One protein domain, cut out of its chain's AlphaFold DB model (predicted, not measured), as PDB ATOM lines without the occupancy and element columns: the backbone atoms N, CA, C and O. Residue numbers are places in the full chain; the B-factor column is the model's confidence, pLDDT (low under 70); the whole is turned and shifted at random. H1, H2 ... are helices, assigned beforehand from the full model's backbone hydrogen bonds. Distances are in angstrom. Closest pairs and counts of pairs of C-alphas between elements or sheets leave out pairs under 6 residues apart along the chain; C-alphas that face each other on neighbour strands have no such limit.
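What this domain is: This is residues 39 to 83 of the 404 residues of the protein "Phenylalanine--tRNA ligase" of Candidatus Bathyarchaeota archaeon (UniProt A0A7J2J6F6). Two helices of equal residue count, H1 and H2, make an angular T: the first residues of H1 meet H2 at mid-length, nearly at a right angle. A loop, residues 53 to 61, joins them, and a tail without a named element, residues 74 to 83, follows H2. The printed part has 45 residues with two named helices, H1 then H2, and no named strand; the class is all helix. It is compact, with a radius of gyration of the C-alphas of 9.9 A, yet elongated, spanning 33 by 20 by 20 A.

Where its parts are: H1, residues 41 to 52, runs 16.6 A from C-alpha 41 at (-3.141, 46.380, -39.134). H2, residues 62 to 73, runs 18.0 A and ends with C-alpha 73 at (1.369, 32.211, -43.628).

How they stand to each other: H1 touches H2 with residues 41 to 45 alone; the closest C-alphas, of Asp 42 and Val 67, are 6.1 A apart. Their lines are about perpendicular, at 84 degrees. Every O i to N i+4 pair is within hydrogen-bond range in H1, and 5 of 8 in H2.

The domain as a whole: The C-alphas farthest apart, of Thr 39 and Thr 83, are 33.4 A apart. The link from H1 to H2 is short, and the printed part has no cut. No printed residue is under 70 in pLDDT.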
ATOM      1  N   THR A  39      -2.838  53.436 -42.480       75.19
ATOM      2  CA  THR A  39      -1.927  52.333 -42.151       75.19
ATOM      3  C   THR A  39      -2.707  51.077 -41.772       75.19
ATOM      4  O   THR A  39      -3.549  51.103 -40.867       75.19
ATOM      5  N   GLY A  40      -2.422  49.969 -42.457       77.69
ATOM      6  CA  GLY A  40      -3.075  48.683 -42.204       77.69
ATOM      7  C   GLY A  40      -2.667  48.064 -40.866       77.69
ATOM      8  O   GLY A  40      -1.606  48.364 -40.322       77.69
ATOM      9  N   SER A  41      -3.484  47.153 -40.337       77.12
ATOM     10  CA  SER A  41      -3.141  46.380 -39.134       77.12
ATOM     11  C   SER A  41      -1.925  45.460 -39.345       77.12
ATOM     12  O   SER A  41      -1.168  45.221 -38.408       77.12
ATOM     13  N   ASP A  42      -1.659  45.024 -40.583       78.81
ATOM     14  CA  ASP A  42      -0.423  44.329 -40.973       78.81
ATOM     15  C   ASP A  42       0.814  45.223 -40.915       78.81
ATOM     16  O   ASP A  42       1.856  44.802 -40.414       78.81
ATOM     17  N   GLU A  43       0.688  46.463 -41.370       80.88
ATOM     18  CA  GLU A  43       1.755  47.460 -41.309       80.88
ATOM     19  C   GLU A  43       2.046  47.881 -39.858       80.88
ATOM     20  O   GLU A  43       3.209  47.955 -39.475       80.88
ATOM     21  N   LYS A  44       1.015  48.054 -39.017       83.00
ATOM     22  CA  LYS A  44       1.182  48.354 -37.582       83.00
ATOM     23  C   LYS A  44       1.930  47.249 -36.828       83.00
ATOM     24  O   LYS A  44       2.841  47.552 -36.064       83.00
ATOM     25  N   LEU A  45       1.578  45.979 -37.059       83.12
ATOM     26  CA  LEU A  45       2.246  44.842 -36.414       83.12
ATOM     27  C   LEU A  45       3.713  44.713 -36.847       83.12
ATOM     28  O   LEU A  45       4.579  44.432 -36.022       83.12
ATOM     29  N   LEU A  46       4.006  44.935 -38.132       82.69
ATOM     30  CA  LEU A  46       5.379  44.910 -38.637       82.69
ATOM     31  C   LEU A  46       6.219  46.070 -38.084       82.69
ATOM     32  O   LEU A  46       7.384  45.850 -37.768       82.69
ATOM     33  N   SER A  47       5.641  47.264 -37.906       83.31
ATOM     34  CA  SER A  47       6.328  48.379 -37.236       83.31
ATOM     35  C   SER A  47       6.634  48.073 -35.767       83.31
ATOM     36  O   SER A  47       7.754  48.302 -35.324       83.31
ATOM     37  N   LEU A  48       5.686  47.479 -35.031       83.69
ATOM     38  CA  LEU A  48       5.895  47.055 -33.638       83.69
ATOM     39  C   LEU A  48       7.029  46.027 -33.501       83.69
ATOM     40  O   LEU A  48       7.841  46.127 -32.582       83.69
ATOM     41  N   LEU A  49       7.100  45.060 -34.422       84.69
ATOM     42  CA  LEU A  49       8.178  44.067 -34.475       84.69
ATOM     43  C   LEU A  49       9.518  44.671 -34.909       84.69
ATOM     44  O   LEU A  49      10.559  44.226 -34.441       84.69
ATOM     45  N   TYR A  50       9.504  45.687 -35.775       83.69
ATOM     46  CA  TYR A  50      10.714  46.417 -36.152       83.69
ATOM     47  C   TYR A  50      11.307  47.195 -34.968       83.69
ATOM     48  O   TYR A  50      12.525  47.266 -34.840       83.69
ATOM     49  N   GLU A  51      10.464  47.746 -34.090       85.62
ATOM     50  CA  GLU A  51      10.911  48.489 -32.905       85.62
ATOM     51  C   GLU A  51      11.347  47.585 -31.740       85.62
ATOM     52  O   GLU A  51      12.300  47.924 -31.045       85.62
ATOM     53  N   ASN A  52      10.666  46.452 -31.513       82.50
ATOM     54  CA  ASN A  52      10.853  45.628 -30.307       82.50
ATOM     55  C   ASN A  52      11.562  44.284 -30.549       82.50
ATOM     56  O   ASN A  52      11.769  43.543 -29.592       82.50
ATOM     57  N   GLU A  53      11.910  43.956 -31.799       79.19
ATOM     58  CA  GLU A  53      12.468  42.675 -32.288       79.19
ATOM     59  C   GLU A  53      11.568  41.439 -32.075       79.19
ATOM     60  O   GLU A  53      11.400  40.628 -32.988       79.19
ATOM     61  N   ALA A  54      10.944  41.299 -30.906       81.81
ATOM     62  CA  ALA A  54       9.973  40.274 -30.566       81.81
ATOM     63  C   ALA A  54       8.863  40.865 -29.688       81.81
ATOM     64  O   ALA A  54       9.105  41.677 -28.800       81.81
ATOM     65  N   VAL A  55       7.629  40.419 -29.916       84.31
ATOM     66  CA  VAL A  55       6.463  40.830 -29.128       84.31
ATOM     67  C   VAL A  55       5.721  39.579 -28.678       84.31
ATOM     68  O   VAL A  55       5.556  38.638 -29.458       84.31
ATOM     69  N   ASN A  56       5.284  39.555 -27.419       81.31
ATOM     70  CA  ASN A  56       4.457  38.472 -26.911       81.31
ATOM     71  C   ASN A  56       3.045  38.578 -27.507       81.31
ATOM     72  O   ASN A  56       2.411  39.629 -27.460       81.31
ATOM     73  N   ILE A  57       2.555  37.480 -28.080       80.75
ATOM     74  CA  ILE A  57       1.261  37.442 -28.772       80.75
ATOM     75  C   ILE A  57       0.106  37.686 -27.791       80.75
ATOM     76  O   ILE A  57      -0.907  38.271 -28.176       80.75
ATOM     77  N   GLU A  58       0.259  37.274 -26.531       79.19
ATOM     78  CA  GLU A  58      -0.765  37.432 -25.490       79.19
ATOM     79  C   GLU A  58      -0.999  38.899 -25.099       79.19
ATOM     80  O   GLU A  58      -2.104  39.245 -24.688       79.19
ATOM     81  N   ASP A  59      -0.004  39.766 -25.318       81.31
ATOM     82  CA  ASP A  59      -0.062  41.197 -24.994       81.31
ATOM     83  C   ASP A  59      -0.615  42.055 -26.157       81.31
ATOM     84  O   ASP A  59      -0.797  43.265 -26.014       81.31
ATOM     85  N   LEU A  60      -0.883  41.449 -27.323       83.12
ATOM     86  CA  LEU A  60      -1.440  42.127 -28.501       83.12
ATOM     87  C   LEU A  60      -2.970  42.247 -28.433       83.12
ATOM     88  O   LEU A  60      -3.659  41.374 -27.905       83.12
ATOM     89  N   ASP A  61      -3.521  43.290 -29.058       81.69
ATOM     90  CA  ASP A  61      -4.970  43.429 -29.216       81.69
ATOM     91  C   ASP A  61      -5.564  42.367 -30.174       81.69
ATOM     92  O   ASP A  61      -4.876  41.730 -30.981       81.69
ATOM     93  N   ALA A  62      -6.882  42.158 -30.093       78.44
ATOM     94  CA  ALA A  62      -7.568  41.108 -30.853       78.44
ATOM     95  C   ALA A  62      -7.473  41.296 -32.383       78.44
ATOM     96  O   ALA A  62      -7.575  40.327 -33.145       78.44
ATOM     97  N   GLU A  63      -7.282  42.531 -32.856       78.31
ATOM     98  CA  GLU A  63      -7.114  42.821 -34.280       78.31
ATOM     99  C   GLU A  63      -5.714  42.402 -34.761       78.31
ATOM    100  O   GLU A  63      -5.603  41.697 -35.768       78.31
ATOM    101  N   LEU A  64      -4.653  42.732 -34.017       80.44
ATOM    102  CA  LEU A  64      -3.272  42.371 -34.348       80.44
ATOM    103  C   LEU A  64      -3.005  40.870 -34.167       80.44
ATOM    104  O   LEU A  64      -2.319  40.278 -35.002       80.44
ATOM    105  N   GLN A  65      -3.609  40.211 -33.170       80.44
ATOM    106  CA  GLN A  65      -3.506  38.752 -32.994       80.44
ATOM    107  C   GLN A  65      -3.992  37.973 -34.229       80.44
ATOM    108  O   GLN A  65      -3.355  37.009 -34.666       80.44
ATOM    109  N   ASN A  66      -5.084  38.414 -34.861       79.44
ATOM    110  CA  ASN A  66      -5.588  37.793 -36.090       79.44
ATOM    111  C   ASN A  66      -4.624  37.971 -37.273       79.44
ATOM    112  O   ASN A  66      -4.500  37.091 -38.135       79.44
ATOM    113  N   VAL A  67      -3.906  39.091 -37.299       82.69
ATOM    114  CA  VAL A  67      -2.934  39.418 -38.342       82.69
ATOM    115  C   VAL A  67      -1.652  38.591 -38.212       82.69
ATOM    116  O   VAL A  67      -1.082  38.226 -39.245       82.69
ATOM    117  N   VAL A  68      -1.249  38.180 -37.002       83.25
ATOM    118  CA  VAL A  68      -0.092  37.283 -36.778       83.25
ATOM    119  C   VAL A  68      -0.195  36.023 -37.644       83.25
ATOM    120  O   VAL A  68       0.746  35.670 -38.356       83.25
ATOM    121  N   ASN A  69      -1.363  35.373 -37.676       80.00
ATOM    122  CA  ASN A  69      -1.585  34.166 -38.481       80.00
ATOM    123  C   ASN A  69      -1.462  34.424 -39.991       80.00
ATOM    124  O   ASN A  69      -0.987  33.573 -40.751       80.00
ATOM    125  N   VAL A  70      -1.887  35.606 -40.435       81.00
ATOM    126  CA  VAL A  70      -1.802  36.026 -41.836       81.00
ATOM    127  C   VAL A  70      -0.350  36.307 -42.225       81.00
ATOM    128  O   VAL A  70       0.087  35.849 -43.281       81.00
ATOM    129  N   LEU A  71       0.412  37.003 -41.377       83.62
ATOM    130  CA  LEU A  71       1.831  37.288 -41.603       83.62
ATOM    131  C   LEU A  71       2.691  36.020 -41.524       83.62
ATOM    132  O   LEU A  71       3.577  35.835 -42.362       83.62
ATOM    133  N   LYS A  72       2.369  35.096 -40.611       83.44
ATOM    134  CA  LYS A  72       3.019  33.781 -40.498       83.44
ATOM    135  C   LYS A  72       2.847  32.965 -41.781       83.44
ATOM    136  O   LYS A  72       3.825  32.475 -42.338       83.44
ATOM    137  N   LYS A  73       1.624  32.882 -42.331       80.88
ATOM    138  CA  LYS A  73       1.369  32.211 -43.628       80.88
ATOM    139  C   LYS A  73       2.130  32.853 -44.792       80.88
ATOM    140  O   LYS A  73       2.478  32.164 -45.746       80.88
ATOM    141  N   ARG A  74       2.387  34.161 -44.716       79.12
ATOM    142  CA  ARG A  74       3.172  34.912 -45.708       79.12
ATOM    143  C   ARG A  74       4.686  34.807 -45.494       79.12
ATOM    144  O   ARG A  74       5.415  35.371 -46.300       79.12
ATOM    145  N   LYS A  75       5.145  34.078 -44.468       79.12
ATOM    146  CA  LYS A  75       6.559  33.937 -44.075       79.12
ATOM    147  C   LYS A  75       7.238  35.272 -43.735       79.12
ATOM    148  O   LYS A  75       8.417  35.444 -44.012       79.12
ATOM    149  N   LEU A  76       6.481  36.219 -43.176       81.25
ATOM    150  CA  LEU A  76       6.996  37.533 -42.764       81.25
ATOM    151  C   LEU A  76       7.319  37.611 -41.267       81.25
ATOM    152  O   LEU A  76       8.033  38.515 -40.857       81.25
ATOM    153  N   VAL A  77       6.793  36.682 -40.464       84.50
ATOM    154  CA  VAL A  77       7.046  36.583 -39.021       84.50
ATOM    155  C   VAL A  77       7.223  35.117 -38.634       84.50
ATOM    156  O   VAL A  77       6.584  34.235 -39.221       84.50
ATOM    157  N   GLU A  78       8.063  34.867 -37.636       80.81
ATOM    158  CA  GLU A  78       8.256  33.562 -37.008       80.81
ATOM    159  C   GLU A  78       7.654  33.592 -35.598       80.81
ATOM    160  O   GLU A  78       7.678  34.620 -34.929       80.81
ATOM    161  N   VAL A  79       7.044  32.484 -35.171       83.56
ATOM    162  CA  VAL A  79       6.408  32.378 -33.850       83.56
ATOM    163  C   VAL A  79       7.098  31.256 -33.095       83.56
ATOM    164  O   VAL A  79       6.995  30.100 -33.510       83.56
ATOM    165  N   GLU A  80       7.772  31.606 -32.004       79.06
ATOM    166  CA  GLU A  80       8.438  30.674 -31.097       79.06
ATOM    167  C   GLU A  80       7.579  30.476 -29.842       79.06
ATOM    168  O   GLU A  80       7.234  31.435 -29.152       79.06
ATOM    169  N   GLU A  81       7.215  29.231 -29.540       78.50
ATOM    170  CA  GLU A  81       6.451  28.893 -28.339       78.50
ATOM    171  C   GLU A  81       7.416  28.574 -27.190       78.50
ATOM    172  O   GLU A  81       8.157  27.590 -27.244       78.50
ATOM    173  N   LYS A  82       7.417  29.399 -26.135       76.81
ATOM    174  CA  LYS A  82       8.224  29.170 -24.927       76.81
ATOM    175  C   LYS A  82       7.333  28.716 -23.780       76.81
ATOM    176  O   LYS A  82       6.597  29.505 -23.202       76.81
ATOM    177  N   THR A  83       7.425  27.440 -23.410       72.50
ATOM    178  CA  THR A  83       6.725  26.915 -22.230       72.50
ATOM    179  C   THR A  83       7.567  27.127 -20.972       72.50
ATOM    180  O   THR A  83       8.566  26.436 -20.768       72.50
TER     181      THR A  83